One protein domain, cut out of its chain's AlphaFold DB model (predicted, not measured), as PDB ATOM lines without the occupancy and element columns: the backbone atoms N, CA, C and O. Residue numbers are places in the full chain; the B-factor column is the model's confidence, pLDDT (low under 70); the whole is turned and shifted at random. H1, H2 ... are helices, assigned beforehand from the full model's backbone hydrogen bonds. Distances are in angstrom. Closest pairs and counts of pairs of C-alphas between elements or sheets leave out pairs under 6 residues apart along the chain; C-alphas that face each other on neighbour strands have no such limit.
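AT A GLANCE: This is residues 177 to 239 of the 348 residues of the protein "RING-type domain-containing protein" of Phialophora americana (UniProt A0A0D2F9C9). Three helices stand in a loose triangle: H3, the longest, makes one side, H2 runs back beside it at a shallow tilt, and H1 is set at a steep tilt to both. The long link of residues 201 to 212 folds back from the last residue of H1 to the first of H2, and residues 177 to 186 come before H1; each of these two stretches contains a short antiparallel pairing. The printed part has 63 residues, with three named helices in the order H1, H2, H3, no named strand, and the class all helix. The whole is compact, with a radius of gyration of the C-alphas of 11.0 A, and rounded, spanning 28 by 24 by 18 A.

IN THESE COORDINATES: H3, residues 224 to 238, has 15 residues and measures 21.0 A from first to last C-alpha, from C-alpha 224 at (56.133, 39.581, 19.993) to C-alpha 238 at (45.925, 31.759, 3.429). H1, residues 187 to 200, has 14 residues and measures 19.8 A; its C-alpha 187 is at (41.886, 47.745, 22.361). H2, residues 213 to 219, has 7 residues and measures 10.0 A. Outside the helices, residues 177 to 178 pair with residues 184 to 185, antiparallel, and residues 205 to 206 pair with residues 209 to 210, antiparallel.

HOW THE PARTS SIT: H3 touches no helix but is near both others. H3 and H2 are close but not clearly touching, the closest C-alphas being those of Met 227 and Gln 217, 7.2 A apart. Their lines stand at a shallow tilt of 28 degrees, and they run opposite ways. H3 and H1 are also close but not clearly touching, with the C-alphas of Tyr 230 and Phe 198 the closest at 7.1 A. They run the same way at a steep tilt of 52 degrees. H1 and H2 touch, with 4 pairs of C-alphas within 8 A, the closest being those of Asp 187 and Arg 219, 5.6 A apart. These two make a helical hairpin, running opposite ways at a steep tilt of 41 degrees. In H1, H2 and H3 every O i to N i+4 pair is within hydrogen-bond range.

THE WHOLE: The two C-alphas farthest apart are those of Cys 186 and Glu 239, at 30.0 A. The first and last printed C-alphas, of Ala 177 and Glu 239, are 26.7 A apart. The printed part has no cut. The link from H1 to H2, with 12 residues, is long; the link from H2 to H3, with 4 residues, is tight. The mean pLDDT of the printed part is 92.1, and no printed residue is under 70.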
ATOM      1  N   ALA A 177      41.067  51.372  17.497       93.88
ATOM      2  CA  ALA A 177      41.427  50.773  16.228       93.88
ATOM      3  C   ALA A 177      40.386  51.142  15.163       93.88
ATOM      4  O   ALA A 177      39.304  50.559  15.105       93.88
ATOM      5  N   ASN A 178      40.725  52.104  14.305       92.62
ATOM      6  CA  ASN A 178      39.851  52.581  13.234       92.62
ATOM      7  C   ASN A 178      40.090  51.793  11.939       92.62
ATOM      8  O   ASN A 178      41.189  51.806  11.377       92.62
ATOM      9  N   LEU A 179      39.057  51.107  11.448       93.06
ATOM     10  CA  LEU A 179      39.134  50.304  10.230       93.06
ATOM     11  C   LEU A 179      38.651  51.076   8.997       93.06
ATOM     12  O   LEU A 179      37.888  52.035   9.079       93.06
ATOM     13  N   LYS A 180      39.036  50.600   7.806       90.94
ATOM     14  CA  LYS A 180      38.617  51.194   6.519       90.94
ATOM     15  C   LYS A 180      37.101  51.177   6.301       90.94
ATOM     16  O   LYS A 180      36.586  52.011   5.565       90.94
ATOM     17  N   CYS A 181      36.397  50.242   6.936       91.94
ATOM     18  CA  CYS A 181      34.938  50.165   6.928       91.94
ATOM     19  C   CYS A 181      34.259  51.187   7.862       91.94
ATOM     20  O   CYS A 181      33.041  51.147   7.983       91.94
ATOM     21  N   ARG A 182      35.023  52.102   8.485       90.12
ATOM     22  CA  ARG A 182      34.582  53.131   9.448       90.12
ATOM     23  C   ARG A 182      34.111  52.612  10.809       90.12
ATOM     24  O   ARG A 182      33.705  53.415  11.640       90.12
ATOM     25  N   HIS A 183      34.206  51.310  11.058       93.94
ATOM     26  CA  HIS A 183      34.037  50.765  12.400       93.94
ATOM     27  C   HIS A 183      35.301  50.966  13.236       93.94
ATOM     28  O   HIS A 183      36.424  50.799  12.745       93.94
ATOM     29  N   SER A 184      35.080  51.291  14.504       95.38
ATOM     30  CA  SER A 184      36.111  51.519  15.511       95.38
ATOM     31  C   SER A 184      35.979  50.474  16.614       95.38
ATOM     32  O   SER A 184      34.868  50.083  16.972       95.38
ATOM     33  N   PHE A 185      37.102  50.004  17.147       96.25
ATOM     34  CA  PHE A 185      37.138  49.025  18.237       96.25
ATOM     35  C   PHE A 185      38.057  49.527  19.349       96.25
ATOM     36  O   PHE A 185      39.141  50.028  19.051       96.25
ATOM     37  N   CYS A 186      37.644  49.384  20.610       94.50
ATOM     38  CA  CYS A 186      38.569  49.550  21.730       94.50
ATOM     39  C   CYS A 186      39.611  48.421  21.729       94.50
ATOM     40  O   CYS A 186      39.398  47.360  21.130       94.50
ATOM     41  N   ASP A 187      40.739  48.660  22.395       93.38
ATOM     42  CA  ASP A 187      41.886  47.745  22.361       93.38
ATOM     43  C   ASP A 187      41.561  46.377  22.966       93.38
ATOM     44  O   ASP A 187      41.980  45.356  22.419       93.38
ATOM     45  N   GLU A 188      40.742  46.357  24.020       93.06
ATOM     46  CA  GLU A 188      40.250  45.142  24.676       93.06
ATOM     47  C   GLU A 188      39.395  44.296  23.729       93.06
ATOM     48  O   GLU A 188      39.742  43.156  23.433       93.06
ATOM     49  N   CYS A 189      38.328  44.872  23.161       95.94
ATOM     50  CA  CYS A 189      37.444  44.148  22.244       95.94
ATOM     51  C   CYS A 189      38.179  43.669  20.986       95.94
ATOM     52  O   CYS A 189      37.873  42.596  20.458       95.94
ATOM     53  N   LEU A 190      39.137  44.455  20.482       96.06
ATOM     54  CA  LEU A 190      39.973  44.010  19.373       96.06
ATOM     55  C   LEU A 190      40.867  42.837  19.799       96.06
ATOM     56  O   LEU A 190      40.966  41.855  19.061       96.06
ATOM     57  N   GLY A 191      41.491  42.923  20.976       95.12
ATOM     58  CA  GLY A 191      42.339  41.874  21.538       95.12
ATOM     59  C   GLY A 191      41.582  40.562  21.742       95.12
ATOM     60  O   GLY A 191      42.023  39.513  21.265       95.12
ATOM     61  N   ASP A 192      40.397  40.626  22.339       95.31
ATOM     62  CA  ASP A 192      39.507  39.476  22.510       95.31
ATOM     63  C   ASP A 192      39.095  38.872  21.166       95.31
ATOM     64  O   ASP A 192      39.089  37.649  20.995       95.31
ATOM     65  N   GLY A 193      38.827  39.721  20.170       95.25
ATOM     66  CA  GLY A 193      38.574  39.295  18.797       95.25
ATOM     67  C   GLY A 193      39.740  38.500  18.200       95.25
ATOM     68  O   GLY A 193      39.520  37.468  17.563       95.25
ATOM     69  N   VAL A 194      40.982  38.929  18.436       95.38
ATOM     70  CA  VAL A 194      42.194  38.229  17.973       95.38
ATOM     71  C   VAL A 194      42.348  36.876  18.662       95.38
ATOM     72  O   VAL A 194      42.592  35.872  17.989       95.38
ATOM     73  N   ILE A 195      42.163  36.821  19.982       94.00
ATOM     74  CA  ILE A 195      42.248  35.577  20.760       94.00
ATOM     75  C   ILE A 195      41.166  34.590  20.307       94.00
ATOM     76  O   ILE A 195      41.449  33.416  20.059       94.00
ATOM     77  N   SER A 196      39.932  35.065  20.137       94.19
ATOM     78  CA  SER A 196      38.810  34.262  19.648       94.19
ATOM     79  C   SER A 196      39.058  33.736  18.231       94.19
ATOM     80  O   SER A 196      38.864  32.547  17.966       94.19
ATOM     81  N   SER A 197      39.568  34.583  17.331       93.81
ATOM     82  CA  SER A 197      39.977  34.213  15.969       93.81
ATOM     83  C   SER A 197      41.015  33.087  15.982       93.81
ATOM     84  O   SER A 197      40.835  32.067  15.313       93.81
ATOM     85  N   PHE A 198      42.052  33.227  16.810       91.44
ATOM     86  CA  PHE A 198      43.117  32.238  16.935       91.44
ATOM     87  C   PHE A 198      42.610  30.895  17.486       91.44
ATOM     88  O   PHE A 198      42.910  29.845  16.922       91.44
ATOM     89  N   ASN A 199      41.780  30.920  18.533       91.19
ATOM     90  CA  ASN A 199      41.258  29.710  19.175       91.19
ATOM     91  C   ASN A 199      40.220  28.972  18.320       91.19
ATOM     92  O   ASN A 199      40.195  27.744  18.286       91.19
ATOM     93  N   SER A 200      39.348  29.713  17.636       91.62
ATOM     94  CA  SER A 200      38.304  29.135  16.778       91.62
ATOM     95  C   SER A 200      38.828  28.686  15.415       91.62
ATOM     96  O   SER A 200      38.135  27.977  14.685       91.62
ATOM     97  N   GLY A 201      40.036  29.113  15.045       87.94
ATOM     98  CA  GLY A 201      40.574  28.890  13.716       87.94
ATOM     99  C   GLY A 201      39.787  29.649  12.642       87.94
ATOM    100  O   GLY A 201      39.644  29.133  11.533       87.94
ATOM    101  N   SER A 202      39.242  30.827  12.955       89.62
ATOM    102  CA  SER A 202      38.487  31.684  12.027       89.62
ATOM    103  C   SER A 202      39.177  33.032  11.835       89.62
ATOM    104  O   SER A 202      39.873  33.502  12.730       89.62
ATOM    105  N   ASP A 203      39.026  33.661  10.668       90.00
ATOM    106  CA  ASP A 203      39.686  34.943  10.393       90.00
ATOM    107  C   ASP A 203      38.982  36.081  11.134       90.00
ATOM    108  O   ASP A 203      37.755  36.204  11.083       90.00
ATOM    109  N   LEU A 204      39.760  36.968  11.756       93.38
ATOM    110  CA  LEU A 204      39.220  38.200  12.318       93.38
ATOM    111  C   LEU A 204      38.841  39.159  11.183       93.38
ATOM    112  O   LEU A 204      39.702  39.712  10.487       93.38
ATOM    113  N   THR A 205      37.539  39.363  10.998       94.31
ATOM    114  CA  THR A 205      36.994  40.205   9.931       94.31
ATOM    115  C   THR A 205      36.015  41.239  10.471       94.31
ATOM    116  O   THR A 205      35.341  41.026  11.475       94.31
ATOM    117  N   CYS A 206      35.916  42.367   9.774       95.19
ATOM    118  CA  CYS A 206      34.894  43.381   9.986       95.19
ATOM    119  C   CYS A 206      34.292  43.759   8.630       95.19
ATOM    120  O   CYS A 206      35.026  44.055   7.688       95.19
ATOM    121  N   CYS A 207      32.962  43.722   8.502       93.75
ATOM    122  CA  CYS A 207      32.259  43.969   7.230       93.75
ATOM    123  C   CYS A 207      32.778  43.112   6.057       93.75
ATOM    124  O   CYS A 207      32.834  43.574   4.919       93.75
ATOM    125  N   GLY A 208      33.209  41.878   6.338       90.25
ATOM    126  CA  GLY A 208      33.793  40.976   5.339       90.25
ATOM    127  C   GLY A 208      35.234  41.308   4.930       90.25
ATOM    128  O   GLY A 208      35.766  40.663   4.032       90.25
ATOM    129  N   GLN A 209      35.882  42.286   5.570       91.38
ATOM    130  CA  GLN A 209      37.287  42.626   5.346       91.38
ATOM    131  C   GLN A 209      38.151  42.134   6.507       91.38
ATOM    132  O   GLN A 209      37.811  42.351   7.668       91.38
ATOM    133  N   SER A 210      39.287  41.505   6.207       91.88
ATOM    134  CA  SER A 210      40.256  41.088   7.227       91.88
ATOM    135  C   SER A 210      40.828  42.292   7.970       91.88
ATOM    136  O   SER A 210      41.231  43.286   7.353       91.88
ATOM    137  N   VAL A 211      40.908  42.185   9.294       94.06
ATOM    138  CA  VAL A 211      41.527  43.222  10.123       94.06
ATOM    139  C   VAL A 211      43.047  43.217   9.897       94.06
ATOM    140  O   VAL A 211      43.682  42.168  10.017       94.06
ATOM    141  N   PRO A 212      43.677  44.360   9.552       92.25
ATOM    142  CA  PRO A 212      45.109  44.383   9.277       92.25
ATOM    143  C   PRO A 212      45.960  44.063  10.514       92.25
ATOM    144  O   PRO A 212      45.833  44.715  11.548       92.25
ATOM    145  N   ILE A 213      46.932  43.156  10.368       91.31
ATOM    146  CA  ILE A 213      47.866  42.761  11.445       91.31
ATOM    147  C   ILE A 213      48.599  43.962  12.059       91.31
ATOM    148  O   ILE A 213      48.858  43.976  13.257       91.31
ATOM    149  N   LYS A 214      48.926  44.982  11.254       90.88
ATOM    150  CA  LYS A 214      49.580  46.203  11.755       90.88
ATOM    151  C   LYS A 214      48.729  46.929  12.800       90.88
ATOM    152  O   LYS A 214      49.284  47.403  13.779       90.88
ATOM    153  N   VAL A 215      47.408  46.973  12.603       92.38
ATOM    154  CA  VAL A 215      46.474  47.591  13.557       92.38
ATOM    155  C   VAL A 215      46.465  46.787  14.851       92.38
ATOM    156  O   VAL A 215      46.659  47.355  15.916       92.38
ATOM    157  N   ILE A 216      46.354  45.460  14.756       92.75
ATOM    158  CA  ILE A 216      46.402  44.560  15.919       92.75
ATOM    159  C   ILE A 216      47.704  44.756  16.713       92.75
ATOM    160  O   ILE A 216      47.672  44.912  17.929       92.75
ATOM    161  N   GLN A 217      48.848  44.807  16.022       90.88
ATOM    162  CA  GLN A 217      50.158  44.979  16.654       90.88
ATOM    163  C   GLN A 217      50.297  46.322  17.380       90.88
ATOM    164  O   GLN A 217      50.916  46.382  18.434       90.88
ATOM    165  N   GLN A 218      49.756  47.398  16.806       89.00
ATOM    166  CA  GLN A 218      49.857  48.742  17.377       89.00
ATOM    167  C   GLN A 218      48.932  48.961  18.576       89.00
ATOM    168  O   GLN A 218      49.196  49.854  19.371       89.00
ATOM    169  N   ARG A 219      47.841  48.195  18.677       89.75
ATOM    170  CA  ARG A 219      46.723  48.490  19.584       89.75
ATOM    171  C   ARG A 219      46.589  47.499  20.737       89.75
ATOM    172  O   ARG A 219      46.341  47.904  21.859       89.75
ATOM    173  N   CYS A 220      46.793  46.206  20.496       87.12
ATOM    174  CA  CYS A 220      46.449  45.174  21.481       87.12
ATOM    175  C   CYS A 220      47.578  44.815  22.462       87.12
ATOM    176  O   CYS A 220      47.399  43.917  23.279       87.12
ATOM    177  N   GLY A 221      48.758  45.441  22.366       86.12
ATOM    178  CA  GLY A 221      49.859  45.227  23.321       86.12
ATOM    179  C   GLY A 221      50.353  43.776  23.446       86.12
ATOM    180  O   GLY A 221      50.970  43.418  24.449       86.12
ATOM    181  N   PHE A 222      50.074  42.916  22.462       90.50
ATOM    182  CA  PHE A 222      50.486  41.515  22.500       90.50
ATOM    183  C   PHE A 222      52.009  41.373  22.461       90.50
ATOM    184  O   PHE A 222      52.697  42.102  21.747       90.50
ATOM    185  N   LYS A 223      52.526  40.362  23.169       91.69
ATOM    186  CA  LYS A 223      53.946  39.993  23.109       91.69
ATOM    187  C   LYS A 223      54.352  39.588  21.690       91.69
ATOM    188  O   LYS A 223      53.562  38.975  20.963       91.69
ATOM    189  N   ASP A 224      55.603  39.866  21.329       90.25
ATOM    190  CA  ASP A 224      56.133  39.581  19.993       90.25
ATOM    191  C   ASP A 224      56.021  38.096  19.626       90.25
ATOM    192  O   ASP A 224      55.663  37.772  18.493       90.25
ATOM    193  N   GLU A 225      56.216  37.186  20.587       91.31
ATOM    194  CA  GLU A 225      56.115  35.744  20.342       91.31
ATOM    195  C   GLU A 225      54.699  35.327  19.928       91.31
ATOM    196  O   GLU A 225      54.527  34.507  19.022       91.31
ATOM    197  N   PHE A 226      53.673  35.907  20.563       92.62
ATOM    198  CA  PHE A 226      52.280  35.650  20.199       92.62
ATOM    199  C   PHE A 226      51.969  36.222  18.817       92.62
ATOM    200  O   PHE A 226      51.370  35.543  17.985       92.62
ATOM    201  N   MET A 227      52.422  37.447  18.537       92.75
ATOM    202  CA  MET A 227      52.205  38.081  17.237       92.75
ATOM    203  C   MET A 227      52.894  37.326  16.098       92.75
ATOM    204  O   MET A 227      52.333  37.220  15.007       92.75
ATOM    205  N   ASP A 228      54.075  36.759  16.334       90.12
ATOM    206  CA  ASP A 228      54.758  35.903  15.365       90.12
ATOM    207  C   ASP A 228      54.019  34.588  15.125       90.12
ATOM    208  O   ASP A 228      53.849  34.186  13.968       90.12
ATOM    209  N   ALA A 229      53.517  33.948  16.184       89.81
ATOM    210  CA  ALA A 229      52.678  32.761  16.059       89.81
ATOM    211  C   ALA A 229      51.385  33.065  15.283       89.81
ATOM    212  O   ALA A 229      51.051  32.344  14.342       89.81
ATOM    213  N   TYR A 230      50.708  34.171  15.600       92.31
ATOM    214  CA  TYR A 230      49.487  34.608  14.921       92.31
ATOM    215  C   TYR A 230      49.730  34.911  13.433       92.31
ATOM    216  O   TYR A 230      48.966  34.480  12.569       92.31
ATOM    217  N   ARG A 231      50.843  35.582  13.098       91.56
ATOM    218  CA  ARG A 231      51.255  35.824  11.703       91.56
ATOM    219  C   ARG A 231      51.518  34.528  10.949       91.56
ATOM    220  O   ARG A 231      51.114  34.415   9.794       91.56
ATOM    221  N   LEU A 232      52.230  33.580  11.562       89.94
ATOM    222  CA  LEU A 232      52.512  32.283  10.946       89.94
ATOM    223  C   LEU A 232      51.227  31.493  10.708       89.94
ATOM    224  O   LEU A 232      51.063  30.943   9.625       89.94
ATOM    225  N   TRP A 233      50.310  31.507  11.675       91.62
ATOM    226  CA  TRP A 233      48.999  30.878  11.561       91.62
ATOM    227  C   TRP A 233      48.163  31.480  10.416       91.62
ATOM    228  O   TRP A 233      47.657  30.742   9.571       91.62
ATOM    229  N   LEU A 234      48.099  32.814  10.302       91.62
ATOM    230  CA  LEU A 234      47.441  33.481   9.170       91.62
ATOM    231  C   LEU A 234      48.111  33.140   7.828       91.62
ATOM    232  O   LEU A 234      47.427  32.884   6.839       91.62
ATOM    233  N   GLN A 235      49.448  33.119   7.778       91.56
ATOM    234  CA  GLN A 235      50.194  32.744   6.572       91.56
ATOM    235  C   GLN A 235      49.887  31.312   6.139       91.56
ATOM    236  O   GLN A 235      49.612  31.088   4.967       91.56
ATOM    237  N   GLU A 236      49.921  30.365   7.074       92.94
ATOM    238  CA  GLU A 236      49.590  28.963   6.829       92.94
ATOM    239  C   GLU A 236      48.188  28.819   6.239       92.94
ATOM    240  O   GLU A 236      47.998  28.133   5.237       92.94
ATOM    241  N   ARG A 237      47.218  29.512   6.834       89.38
ATOM    242  CA  ARG A 237      45.809  29.427   6.462       89.38
ATOM    243  C   ARG A 237      45.504  29.993   5.078       89.38
ATOM    244  O   ARG A 237      44.695  29.428   4.347       89.38
ATOM    245  N   HIS A 238      46.128  31.112   4.726       90.12
ATOM    246  CA  HIS A 238      45.925  31.759   3.429       90.12
ATOM    247  C   HIS A 238      46.868  31.232   2.337       90.12
ATOM    248  O   HIS A 238      46.798  31.686   1.194       90.12
ATOM    249  N   GLU A 239      47.744  30.276   2.654       90.00
ATOM    250  CA  GLU A 239      48.622  29.628   1.688       90.00
ATOM    251  C   GLU A 239      47.846  28.540   0.921       90.00
ATOM    252  O   GLU A 239      47.398  27.575   1.532       90.00
TER     253      GLU A 239